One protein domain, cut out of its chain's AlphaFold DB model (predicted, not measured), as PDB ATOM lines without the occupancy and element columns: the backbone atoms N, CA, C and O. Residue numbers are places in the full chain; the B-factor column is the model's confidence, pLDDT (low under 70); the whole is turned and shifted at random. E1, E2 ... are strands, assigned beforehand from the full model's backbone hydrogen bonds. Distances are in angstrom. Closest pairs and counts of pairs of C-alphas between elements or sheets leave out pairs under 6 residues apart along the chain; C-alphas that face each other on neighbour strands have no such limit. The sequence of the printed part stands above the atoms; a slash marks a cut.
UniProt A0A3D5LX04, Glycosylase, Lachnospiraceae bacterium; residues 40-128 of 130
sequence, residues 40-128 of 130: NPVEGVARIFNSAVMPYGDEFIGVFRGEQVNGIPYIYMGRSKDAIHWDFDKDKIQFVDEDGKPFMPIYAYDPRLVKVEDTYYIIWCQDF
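This is residues 40 to 128 of the 130 residues of the protein "Glycosylase" of Lachnospiraceae bacterium (UniProt A0A3D5LX04). A four-stranded antiparallel sheet, E2 E3 E4 E5, strongly twisted and bowed into a trough, has a two-stranded hairpin, E6 E7, over one face, in a sandwich whose sheets are only partly face to face. On the other face the short strand E1 reaches from the beginning of E2 towards E5, and a wide loop, residues 93 to 107, links the two sheets. The 89 printed residues have seven named strands, E1 to E7 in order along the chain, and no named helix; the class is all strand. E2 E3 E4 E5 form a meander, each strand the antiparallel neighbour of the one before. The whole is compact, with a radius of gyration of the C-alphas of 13.0 A, and its outline is flat, 34 by 34 by 18 A.

E1, residues 40 to 42, pairs with no named strand and runs on into E2, residues 45 to 56, across a break of 2 residues at 55 degrees. E2 bends by 72 degrees at residue 50. It forms a hairpin with E3, residues 59 to 68, where N 52 and O 63 are 2.9 A apart, within hydrogen-bond range. E3 and E4, residues 73 to 80, are the next hairpin, with N 64 and O 76 at 2.8 A. E4 and E5, residues 87 to 92, are another, with N 87 and O 79 at 2.9 A. The closest C-alphas of E1 and E5 are those of Val 42 and Lys 90, 6.2 A apart. E6, residues 108 to 116, bends by 55 degrees at residue 111 and forms a hairpin with E7, residues 119 to 126, where N 112 and O 123 are 2.7 A apart. The closest C-alphas of E6 and E2 are those of Ala 52 and Arg 112, 5.0 A apart; those of E6 and E4 are Tyr 74 and Ala 108, at 4.6 A. E4 and E7 are near each other, while E2 and E7 are apart.

E1 begins at C-alpha 40, (-29.877, 43.402, 44.578). From first to last C-alpha E2 measures 24.7 A, E3 26.7 A, E4 21.5 A, E6 22.0 A and E7 21.4 A. E6 begins at C-alpha 108, (-37.656, 39.007, 28.653), and E7 ends at C-alpha 126, (-40.360, 36.624, 25.655).

The C-alphas of Asn 70 and Glu 117 are the two farthest apart, at 37.9 A. The printed part has no cut. The link from E5 to E6, 15 residues, is long. The mean pLDDT of the printed part is 97.2, and no printed residue is under 70.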
ATOM      1  N   ASN A  40     -29.636  41.970  44.749       97.44
ATOM      2  CA  ASN A  40     -29.877  43.402  44.578       97.44
ATOM      3  C   ASN A  40     -28.744  44.137  43.825       97.44
ATOM      4  O   ASN A  40     -28.255  45.153  44.317       97.44
ATOM      5  N   PRO A  41     -28.279  43.617  42.670       96.38
ATOM      6  CA  PRO A  41     -27.097  44.154  41.988       96.38
ATOM      7  C   PRO A  41     -27.328  45.536  41.361       96.38
ATOM      8  O   PRO A  41     -26.371  46.254  41.101       96.38
ATOM      9  N   VAL A  42     -28.589  45.898  41.108       97.12
ATOM     10  CA  VAL A  42     -29.010  47.173  40.519       97.12
ATOM     11  C   VAL A  42     -30.261  47.649  41.258       97.12
ATOM     12  O   VAL A  42     -31.073  46.836  41.707       97.12
ATOM     13  N   GLU A  43     -30.439  48.964  41.391       97.00
ATOM     14  CA  GLU A  43     -31.659  49.551  41.955       97.00
ATOM     15  C   GLU A  43     -32.909  49.026  41.216       97.00
ATOM     16  O   GLU A  43     -32.985  49.056  39.991       97.00
ATOM     17  N   GLY A  44     -33.890  48.504  41.958       97.31
ATOM     18  CA  GLY A  44     -35.111  47.922  41.382       97.31
ATOM     19  C   GLY A  44     -34.967  46.500  40.817       97.31
ATOM     20  O   GLY A  44     -35.979  45.901  40.444       97.31
ATOM     21  N   VAL A  45     -33.760  45.920  40.812       98.19
ATOM     22  CA  VAL A  45     -33.484  44.537  40.389       98.19
ATOM     23  C   VAL A  45     -33.198  43.675  41.608       98.19
ATOM     24  O   VAL A  45     -32.223  43.897  42.311       98.19
ATOM     25  N   ALA A  46     -34.013  42.652  41.856       98.12
ATOM     26  CA  ALA A  46     -33.831  41.757  42.994       98.12
ATOM     27  C   ALA A  46     -32.704  40.738  42.755       98.12
ATOM     28  O   ALA A  46     -31.949  40.390  43.672       98.12
ATOM     29  N   ARG A  47     -32.615  40.203  41.530       98.19
ATOM     30  CA  ARG A  47     -31.735  39.075  41.190       98.19
ATOM     31  C   ARG A  47     -31.228  39.185  39.756       98.19
ATOM     32  O   ARG A  47     -32.014  39.454  38.855       98.19
ATOM     33  N   ILE A  48     -29.951  38.876  39.550       98.50
ATOM     34  CA  ILE A  48     -29.389  38.582  38.228       98.50
ATOM     35  C   ILE A  48     -28.914  37.132  38.212       98.50
ATOM     36  O   ILE A  48     -28.200  36.686  39.107       98.50
ATOM     37  N   PHE A  49     -29.351  36.388  37.204       98.44
ATOM     38  CA  PHE A  49     -28.949  35.011  36.914       98.44
ATOM     39  C   PHE A  49     -29.182  34.749  35.423       98.44
ATOM     40  O   PHE A  49     -29.763  35.590  34.751       98.44
ATOM     41  N   ASN A  50     -28.727  33.618  34.881       98.44
ATOM     42  CA  ASN A  50     -28.835  33.291  33.449       98.44
ATOM     43  C   ASN A  50     -28.208  34.382  32.559       98.44
ATOM     44  O   ASN A  50     -28.895  35.104  31.836       98.44
ATOM     45  N   SER A  51     -26.887  34.526  32.665       98.31
ATOM     46  CA  SER A  51     -26.089  35.471  31.887       98.31
ATOM     47  C   SER A  51     -25.646  34.886  30.544       98.31
ATOM     48  O   SER A  51     -25.324  33.700  30.445       98.31
ATOM     49  N   ALA A  52     -25.563  35.737  29.523       98.69
ATOM     50  CA  ALA A  52     -24.849  35.443  28.289       98.69
ATOM     51  C   ALA A  52     -23.702  36.432  28.123       98.69
ATOM     52  O   ALA A  52     -23.924  37.636  28.036       98.69
ATOM     53  N   VAL A  53     -22.479  35.909  28.111       98.44
ATOM     54  CA  VAL A  53     -21.238  36.684  28.181       98.44
ATOM     55  C   VAL A  53     -20.346  36.320  27.007       98.44
ATOM     56  O   VAL A  53     -20.277  35.154  26.616       98.44
ATOM     57  N   MET A  54     -19.626  37.305  26.480       97.50
ATOM     58  CA  MET A  54     -18.578  37.072  25.498       97.50
ATOM     59  C   MET A  54     -17.429  38.087  25.615       97.50
ATOM     60  O   MET A  54     -17.626  39.171  26.168       97.50
ATOM     61  N   PRO A  55     -16.243  37.774  25.063       97.00
ATOM     62  CA  PRO A  55     -15.178  38.756  24.883       97.00
ATOM     63  C   PRO A  55     -15.628  39.890  23.954       97.00
ATOM     64  O   PRO A  55     -16.269  39.638  22.928       97.00
ATOM     65  N   TYR A  56     -15.263  41.126  24.286       95.88
ATOM     66  CA  TYR A  56     -15.566  42.314  23.495       95.88
ATOM     67  C   TYR A  56     -14.449  43.353  23.648       95.88
ATOM     68  O   TYR A  56     -14.276  43.943  24.713       95.88
ATOM     69  N   GLY A  57     -13.671  43.566  22.582       92.31
ATOM     70  CA  GLY A  57     -12.423  44.330  22.676       92.31
ATOM     71  C   GLY A  57     -11.424  43.623  23.597       92.31
ATOM     72  O   GLY A  57     -11.238  42.412  23.473       92.31
ATOM     73  N   ASP A  58     -10.832  44.372  24.527       93.69
ATOM     74  CA  ASP A  58      -9.929  43.849  25.564       93.69
ATOM     75  C   ASP A  58     -10.669  43.432  26.855       93.69
ATOM     76  O   ASP A  58     -10.048  43.023  27.836       93.69
ATOM     77  N   GLU A  59     -12.000  43.536  26.870       97.31
ATOM     78  CA  GLU A  59     -12.861  43.318  28.034       97.31
ATOM     79  C   GLU A  59     -13.940  42.258  27.725       97.31
ATOM     80  O   GLU A  59     -13.860  41.496  26.756       97.31
ATOM     81  N   PHE A  60     -14.966  42.189  28.568       98.62
ATOM     82  CA  PHE A  60     -16.120  41.319  28.423       98.62
ATOM     83  C   PHE A  60     -17.406  42.133  28.451       98.62
ATOM     84  O   PHE A  60     -17.579  43.056  29.250       98.62
ATOM     85  N   ILE A  61     -18.345  41.731  27.602       98.44
ATOM     86  CA  ILE A  61     -19.708  42.249  27.592       98.44
ATOM     87  C   ILE A  61     -20.673  41.104  27.859       98.44
ATOM     88  O   ILE A  61     -20.420  39.951  27.492       98.44
ATOM     89  N   GLY A  62     -21.791  41.414  28.495       98.50
ATOM     90  CA  GLY A  62     -22.844  40.440  28.683       98.50
ATOM     91  C   GLY A  62     -24.227  41.053  28.703       98.50
ATOM     92  O   GLY A  62     -24.420  42.224  29.027       98.50
ATOM     93  N   VAL A  63     -25.195  40.205  28.390       98.62
ATOM     94  CA  VAL A  63     -26.615  40.472  28.569       98.62
ATOM     95  C   VAL A  63     -27.162  39.519  29.623       98.62
ATOM     96  O   VAL A  63     -26.867  38.322  29.638       98.62
ATOM     97  N   PHE A  64     -27.931  40.068  30.549       98.81
ATOM     98  CA  PHE A  64     -28.265  39.429  31.812       98.81
ATOM     99  C   PHE A  64     -29.767  39.461  32.017       98.81
ATOM    100  O   PHE A  64     -30.382  40.517  31.883       98.81
ATOM    101  N   ARG A  65     -30.367  38.334  32.407       98.62
ATOM    102  CA  ARG A  65     -31.712  38.374  32.980       98.62
ATOM    103  C   ARG A  65     -31.618  39.074  34.338       98.62
ATOM    104  O   ARG A  65     -31.075  38.522  35.294       98.62
ATOM    105  N   GLY A  66     -32.175  40.276  34.409       98.44
ATOM    106  CA  GLY A  66     -32.426  41.002  35.644       98.44
ATOM    107  C   GLY A  66     -33.891  40.864  36.011       98.44
ATOM    108  O   GLY A  66     -34.773  41.373  35.322       98.44
ATOM    109  N   GLU A  67     -34.155  40.148  37.094       98.31
ATOM    110  CA  GLU A  67     -35.496  40.029  37.637       98.31
ATOM    111  C   GLU A  67     -35.757  41.159  38.626       98.31
ATOM    112  O   GLU A  67     -35.037  41.320  39.618       98.31
ATOM    113  N   GLN A  68     -36.774  41.962  38.332       98.12
ATOM    114  CA  GLN A  68     -37.122  43.134  39.121       98.12
ATOM    115  C   GLN A  68     -37.773  42.758  40.457       98.12
ATOM    116  O   GLN A  68     -38.168  41.615  40.686       98.12
ATOM    117  N   VAL A  69     -37.910  43.730  41.360       97.88
ATOM    118  CA  VAL A  69     -38.538  43.527  42.683       97.88
ATOM    119  C   VAL A  69     -40.002  43.070  42.614       97.88
ATOM    120  O   VAL A  69     -40.508  42.493  43.571       97.88
ATOM    121  N   ASN A  70     -40.671  43.284  41.477       97.38
ATOM    122  CA  ASN A  70     -42.020  42.788  41.187       97.38
ATOM    123  C   ASN A  70     -42.034  41.375  40.557       97.38
ATOM    124  O   ASN A  70     -43.101  40.874  40.217       97.38
ATOM    125  N   GLY A  71     -40.870  40.742  40.381       97.25
ATOM    126  CA  GLY A  71     -40.717  39.412  39.792       97.25
ATOM    127  C   GLY A  71     -40.696  39.369  38.261       97.25
ATOM    128  O   GLY A  71     -40.504  38.291  37.704       97.25
ATOM    129  N   ILE A  72     -40.861  40.501  37.567       97.69
ATOM    130  CA  ILE A  72     -40.843  40.546  36.100       97.69
ATOM    131  C   ILE A  72     -39.388  40.598  35.611       97.69
ATOM    132  O   ILE A  72     -38.628  41.476  36.038       97.69
ATOM    133  N   PRO A  73     -38.959  39.672  34.734       98.19
ATOM    134  CA  PRO A  73     -37.615  39.686  34.189       98.19
ATOM    135  C   PRO A  73     -37.504  40.583  32.953       98.19
ATOM    136  O   PRO A  73     -38.365  40.569  32.071       98.19
ATOM    137  N   TYR A  74     -36.392  41.307  32.877       98.31
ATOM    138  CA  TYR A  74     -35.939  42.016  31.685       98.31
ATOM    139  C   TYR A  74     -34.463  41.727  31.414       98.31
ATOM    140  O   TYR A  74     -33.765  41.132  32.239       98.31
ATOM    141  N   ILE A  75     -33.978  42.166  30.253       98.50
ATOM    142  CA  ILE A  75     -32.568  42.042  29.885       98.50
ATOM    143  C   ILE A  75     -31.825  43.328  30.243       98.50
ATOM    144  O   ILE A  75     -32.244  44.421  29.867       98.50
ATOM    145  N   TYR A  76     -30.714  43.179  30.953       98.62
ATOM    146  CA  TYR A  76     -29.798  44.244  31.345       98.62
ATOM    147  C   TYR A  76     -28.447  44.022  30.676       98.62
ATOM    148  O   TYR A  76     -28.043  42.880  30.454       98.62
ATOM    149  N   MET A  77     -27.748  45.106  30.363       98.50
ATOM    150  CA  MET A  77     -26.393  45.036  29.829       98.50
ATOM    151  C   MET A  77     -25.382  45.158  30.972       98.50
ATOM    152  O   MET A  77     -25.576  45.950  31.894       98.50
ATOM    153  N   GLY A  78     -24.299  44.390  30.904       98.50
ATOM    154  CA  GLY A  78     -23.177  44.488  31.829       98.50
ATOM    155  C   GLY A  78     -21.839  44.500  31.100       98.50
ATOM    156  O   GLY A  78     -21.701  43.897  30.033       98.50
ATOM    157  N   ARG A  79     -20.850  45.178  31.688       98.62
ATOM    158  CA  ARG A  79     -19.449  45.162  31.251       98.62
ATOM    159  C   ARG A  79     -18.559  44.681  32.383       98.62
ATOM    160  O   ARG A  79     -18.858  44.891  33.558       98.62
ATOM    161  N   SER A  80     -17.467  44.029  32.024       98.69
ATOM    162  CA  SER A  80     -16.485  43.550  32.984       98.69
ATOM    163  C   SER A  80     -15.108  43.471  32.349       98.69
ATOM    164  O   SER A  80     -14.969  43.045  31.208       98.69
ATOM    165  N   LYS A  81     -14.072  43.822  33.109       98.25
ATOM    166  CA  LYS A  81     -12.675  43.675  32.675       98.25
ATOM    167  C   LYS A  81     -12.167  42.238  32.780       98.25
ATOM    168  O   LYS A  81     -11.245  41.864  32.064       98.25
ATOM    169  N   ASP A  82     -12.759  41.451  33.674       98.19
ATOM    170  CA  ASP A  82     -12.285  40.119  34.064       98.19
ATOM    171  C   ASP A  82     -13.373  39.031  34.000       98.19
ATOM    172  O   ASP A  82     -13.116  37.881  34.346       98.19
ATOM    173  N   ALA A  83     -14.588  39.384  33.567       98.19
ATOM    174  CA  ALA A  83     -15.796  38.556  33.564       98.19
ATOM    175  C   ALA A  83     -16.230  38.005  34.940       98.19
ATOM    176  O   ALA A  83     -17.127  37.156  35.004       98.19
ATOM    177  N   ILE A  84     -15.665  38.514  36.038       98.56
ATOM    178  CA  ILE A  84     -16.011  38.154  37.420       98.56
ATOM    179  C   ILE A  84     -16.698  39.338  38.107       98.56
ATOM    180  O   ILE A  84     -17.774  39.167  38.677       98.56
ATOM    181  N   HIS A  85     -16.128  40.539  38.000       98.50
ATOM    182  CA  HIS A  85     -16.671  41.769  38.574       98.50
ATOM    183  C   HIS A  85     -17.425  42.553  37.504       98.50
ATOM    184  O   HIS A  85     -16.834  43.010  36.524       98.50
ATOM    185  N   TRP A  86     -18.736  42.705  37.682       98.69
ATOM    186  CA  TRP A  86     -19.624  43.271  36.670       98.69
ATOM    187  C   TRP A  86     -20.134  44.652  37.061       98.69
ATOM    188  O   TRP A  86     -20.623  44.845  38.172       98.69
ATOM    189  N   ASP A  87     -20.063  45.577  36.107       98.50
ATOM    190  CA  ASP A  87     -20.763  46.857  36.136       98.50
ATOM    191  C   ASP A  87     -21.995  46.765  35.229       98.50
ATOM    192  O   ASP A  87     -21.886  46.393  34.056       98.50
ATOM    193  N   PHE A  88     -23.174  47.045  35.781       98.56
ATOM    194  CA  PHE A  88     -24.454  46.891  35.091       98.56
ATOM    195  C   PHE A  88     -25.055  48.250  34.761       98.56
ATOM    196  O   PHE A  88     -25.071  49.153  35.599       98.56
ATOM    197  N   ASP A  89     -25.650  48.361  33.574       98.12
ATOM    198  CA  ASP A  89     -26.485  49.518  33.267       98.12
ATOM    199  C   ASP A  89     -27.668  49.567  34.242       98.12
ATOM    200  O   ASP A  89     -28.281  48.544  34.565       98.12
ATOM    201  N   LYS A  90     -28.007  50.779  34.699       96.38
ATOM    202  CA  LYS A  90     -29.130  50.999  35.619       96.38
ATOM    203  C   LYS A  90     -30.460  50.553  35.010       96.38
ATOM    204  O   LYS A  90     -31.311  49.987  35.698       96.38
ATOM    205  N   ASP A  91     -30.633  50.820  33.722       97.44
ATOM    206  CA  ASP A  91     -31.862  50.549  32.995       97.44
ATOM    207  C   ASP A  91     -31.767  49.251  32.190       97.44
ATOM    208  O   ASP A  91     -30.718  48.872  31.668       97.44
ATOM    209  N   LYS A  92     -32.915  48.581  32.049       97.00
ATOM    210  CA  LYS A  92     -33.076  47.479  31.095       97.00
ATOM    211  C   LYS A  92     -32.812  47.968  29.665       97.00
ATOM    212  O   LYS A  92     -33.110  49.120  29.340       97.00
ATOM    213  N   ILE A  93     -32.335  47.073  28.802       97.75
ATOM    214  CA  ILE A  93     -32.129  47.353  27.375       97.75
ATOM    215  C   ILE A  93     -33.455  47.814  26.753       97.75
ATOM    216  O   ILE A  93     -34.483  47.155  26.914       97.75
ATOM    217  N   GLN A  94     -33.423  48.955  26.060       97.25
ATOM    218  CA  GLN A  94     -34.562  49.493  25.314       97.25
ATOM    219  C   GLN A  94     -34.530  48.934  23.889       97.25
ATOM    220  O   GLN A  94     -33.818  49.451  23.029       97.25
ATOM    221  N   PHE A  95     -35.251  47.840  23.654       96.50
ATOM    222  CA  PHE A  95     -35.358  47.231  22.332       96.50
ATOM    223  C   PHE A  95     -36.179  48.104  21.378       96.50
ATOM    224  O   PHE A  95     -37.194  48.695  21.761       96.50
ATOM    225  N   VAL A  96     -35.733  48.152  20.125       97.56
ATOM    226  CA  VAL A  96     -36.401  48.831  19.014       97.56
ATOM    227  C   VAL A  96     -36.547  47.874  17.834       97.56
ATOM    228  O   VAL A  96     -35.788  46.908  17.732       97.56
ATOM    229  N   ASP A  97     -37.532  48.120  16.975       96.38
ATOM    230  CA  ASP A  97     -37.687  47.411  15.703       96.38
ATOM    231  C   ASP A  97     -36.732  47.953  14.618       96.38
ATOM    232  O   ASP A  97     -35.900  48.828  14.868       96.38
ATOM    233  N   GLU A  98     -36.847  47.421  13.398       96.25
ATOM    234  CA  GLU A  98     -36.026  47.823  12.246       96.25
ATOM    235  C   GLU A  98     -36.242  49.291  11.826       96.25
ATOM    236  O   GLU A  98     -35.335  49.907  11.267       96.25
ATOM    237  N   ASP A  99     -37.402  49.874  12.147       97.69
ATOM    238  CA  ASP A  99     -37.715  51.290  11.914       97.69
ATOM    239  C   ASP A  99     -37.212  52.195  13.061       97.69
ATOM    240  O   ASP A  99     -37.392  53.417  13.023       97.69
ATOM    241  N   GLY A 100     -36.619  51.617  14.112       96.94
ATOM    242  CA  GLY A 100     -36.171  52.323  15.311       96.94
ATOM    243  C   GLY A 100     -37.297  52.690  16.283       96.94
ATOM    244  O   GLY A 100     -37.085  53.497  17.192       96.94
ATOM    245  N   LYS A 101     -38.500  52.127  16.123       97.81
ATOM    246  CA  LYS A 101     -39.625  52.363  17.037       97.81
ATOM    247  C   LYS A 101     -39.488  51.470  18.271       97.81
ATOM    248  O   LYS A 101     -39.024  50.337  18.148       97.81
ATOM    249  N   PRO A 102     -39.913  51.929  19.465       96.94
ATOM    250  CA  PRO A 102     -39.877  51.105  20.669       96.94
ATOM    251  C   PRO A 102     -40.610  49.775  20.472       96.94
ATOM    252  O   PRO A 102     -41.802  49.757  20.165       96.94
ATOM    253  N   PHE A 103     -39.904  48.670  20.698       95.56
ATOM    254  CA  PHE A 103     -40.418  47.314  20.530       95.56
ATOM    255  C   PHE A 103     -40.036  46.467  21.744       95.56
ATOM    256  O   PHE A 103     -39.210  45.557  21.692       95.56
ATOM    257  N   MET A 104     -40.602  46.841  22.891       94.88
ATOM    258  CA  MET A 104     -40.319  46.204  24.173       94.88
ATOM    259  C   MET A 104     -41.232  44.997  24.410       94.88
ATOM    260  O   MET A 104     -42.449  45.140  24.283       94.88
ATOM    261  N   PRO A 105     -40.691  43.838  24.818       94.00
ATOM    262  CA  PRO A 105     -41.515  42.701  25.208       94.00
ATOM    263  C   PRO A 105     -42.148  42.929  26.589       94.00
ATOM    264  O   PRO A 105     -41.615  43.683  27.410       94.00
ATOM    265  N   ILE A 106     -43.251  42.226  26.876       94.62
ATOM    266  CA  ILE A 106     -43.914  42.263  28.197       94.62
ATOM    267  C   ILE A 106     -42.938  41.808  29.293       94.62
ATOM    268  O   ILE A 106     -42.815  42.451  30.339       94.62
ATOM    269  N   TYR A 107     -42.200  40.734  29.011       96.56
ATOM    270  CA  TYR A 107     -41.085  40.229  29.802       96.56
ATOM    271  C   TYR A 107     -39.994  39.685  28.878       96.56
ATOM    272  O   TYR A 107     -40.261  39.279  27.748       96.56
ATOM    273  N   ALA A 108     -38.760  39.628  29.368       97.50
ATOM    274  CA  ALA A 108     -37.656  39.007  28.653       97.50
ATOM    275  C   ALA A 108     -36.689  38.327  29.619       97.50
ATOM    276  O   ALA A 108     -36.224  38.932  30.584       97.50
ATOM    277  N   TYR A 109     -36.364  37.066  29.358       97.94
ATOM    278  CA  TYR A 109     -35.438  36.301  30.186       97.94
ATOM    279  C   TYR A 109     -34.597  35.342  29.351       97.94
ATOM    280  O   TYR A 109     -34.838  35.140  28.163       97.94
ATOM    281  N   ASP A 110     -33.613  34.720  30.000       98.12
ATOM    282  CA  ASP A 110     -32.824  33.649  29.398       98.12
ATOM    283  C   ASP A 110     -32.080  34.058  28.113       98.12
ATOM    284  O   ASP A 110     -32.161  33.360  27.096       98.12
ATOM    285  N   PRO A 111     -31.328  35.172  28.133       98.50
ATOM    286  CA  PRO A 111     -30.609  35.606  26.954       98.50
ATOM    287  C   PRO A 111     -29.484  34.628  26.588       98.50
ATOM    288  O   PRO A 111     -28.888  33.969  27.440       98.50
ATOM    289  N   ARG A 112     -29.187  34.554  25.293       98.62
ATOM    290  CA  ARG A 112     -27.992  33.977  24.675       98.62
ATOM    291  C   ARG A 112     -27.390  35.050  23.777       98.62
ATOM    292  O   ARG A 112     -28.129  35.798  23.146       98.62
ATOM    293  N   LEU A 113     -26.065  35.112  23.726       98.12
ATOM    294  CA  LEU A 113     -25.310  36.100  22.967       98.12
ATOM    295  C   LEU A 113     -24.294  35.366  22.101       98.12
ATOM    296  O   LEU A 113     -23.499  34.574  22.609       98.12
ATOM    297  N   VAL A 114     -24.341  35.611  20.798       97.38
ATOM    298  CA  VAL A 114     -23.435  34.998  19.830       97.38
ATOM    299  C   VAL A 114     -23.082  36.004  18.749       97.38
ATOM    300  O   VAL A 114     -23.930  36.768  18.297       97.38
ATOM    301  N   LYS A 115     -21.824  35.999  18.317       96.69
ATOM    302  CA  LYS A 115     -21.391  36.764  17.153       96.69
ATOM    303  C   LYS A 115     -21.406  35.878  15.918       96.69
ATOM    304  O   LYS A 115     -20.818  34.797  15.933       96.69
ATOM    305  N   VAL A 116     -22.045  36.362  14.863       97.06
ATOM    306  CA  VAL A 116     -22.024  35.763  13.531       97.06
ATOM    307  C   VAL A 116     -21.512  36.838  12.587       97.06
ATOM    308  O   VAL A 116     -22.106  37.906  12.489       97.06
ATOM    309  N   GLU A 117     -20.375  36.565  11.949       96.19
ATOM    310  CA  GLU A 117     -19.689  37.519  11.069       96.19
ATOM    311  C   GLU A 117     -19.371  38.842  11.793       96.19
ATOM    312  O   GLU A 117     -18.581  38.849  12.743       96.19
ATOM    313  N   ASP A 118     -19.954  39.957  11.361       96.25
ATOM    314  CA  ASP A 118     -19.781  41.291  11.938       96.25
ATOM    315  C   ASP A 118     -20.851  41.654  12.983       96.25
ATOM    316  O   ASP A 118     -20.719  42.670  13.669       96.25
ATOM    317  N   THR A 119     -21.856  40.798  13.168       97.31
ATOM    318  CA  THR A 119     -23.068  41.112  13.923       97.31
ATOM    319  C   THR A 119     -23.177  40.297  15.212       97.31
ATOM    320  O   THR A 119     -22.883  39.099  15.262       97.31
ATOM    321  N   TYR A 120     -23.616  40.955  16.286       97.50
ATOM    322  CA  TYR A 120     -23.897  40.334  17.581       97.50
ATOM    323  C   TYR A 120     -25.398  40.078  17.713       97.50
ATOM    324  O   TYR A 120     -26.192  41.013  17.747       97.50
ATOM    325  N   TYR A 121     -25.779  38.810  17.820       98.12
ATOM    326  CA  TYR A 121     -27.160  38.383  17.993       98.12
ATOM    327  C   TYR A 121     -27.440  38.082  19.460       98.12
ATOM    328  O   TYR A 121     -26.725  37.301  20.095       98.12
ATOM    329  N   ILE A 122     -28.517  38.673  19.974       97.69
ATOM    330  CA  ILE A 122     -29.092  38.339  21.275       97.69
ATOM    331  C   ILE A 122     -30.376  37.553  21.020       97.69
ATOM    332  O   ILE A 122     -31.227  37.985  20.251       97.69
ATOM    333  N   ILE A 123     -30.516  36.399  21.664       97.25
ATOM    334  CA  ILE A 123     -31.684  35.520  21.556       97.25
ATOM    335  C   ILE A 123     -32.225  35.312  22.965       97.25
ATOM    336  O   ILE A 123     -31.451  34.998  23.861       97.25
ATOM    337  N   TRP A 124     -33.526  35.478  23.191       97.31
ATOM    338  CA  TRP A 124     -34.120  35.392  24.528       97.31
ATOM    339  C   TRP A 124     -35.548  34.837  24.478       97.31
ATOM    340  O   TRP A 124     -36.149  34.739  23.408       97.31
ATOM    341  N   CYS A 125     -36.089  34.463  25.638       96.94
ATOM    342  CA  CYS A 125     -37.490  34.074  25.784       96.94
ATOM    343  C   CYS A 125     -38.342  35.282  26.192       96.94
ATOM    344  O   CYS A 125     -37.930  36.067  27.050       96.94
ATOM    345  N   GLN A 126     -39.507  35.439  25.566       93.56
ATOM    346  CA  GLN A 126     -40.360  36.624  25.655       93.56
ATOM    347  C   GLN A 126     -41.811  36.308  25.252       93.56
ATOM    348  O   GLN A 126     -42.064  35.225  24.725       93.56
ATOM    349  N   ASP A 127     -42.713  37.272  25.466       91.31
ATOM    350  CA  ASP A 127     -44.105  37.273  24.985       91.31
ATOM    351  C   ASP A 127     -44.432  38.524  24.134       91.31
ATOM    352  O   ASP A 127     -44.787  39.582  24.654       91.31
ATOM    353  N   PHE A 128     -44.254  38.414  22.818       80.56
ATOM    354  CA  PHE A 128     -44.568  39.427  21.805       80.56
ATOM    355  C   PHE A 128     -45.858  39.059  21.060       80.56
ATOM    356  O   PHE A 128     -46.479  39.939  20.469       80.56
TER     357      PHE A 128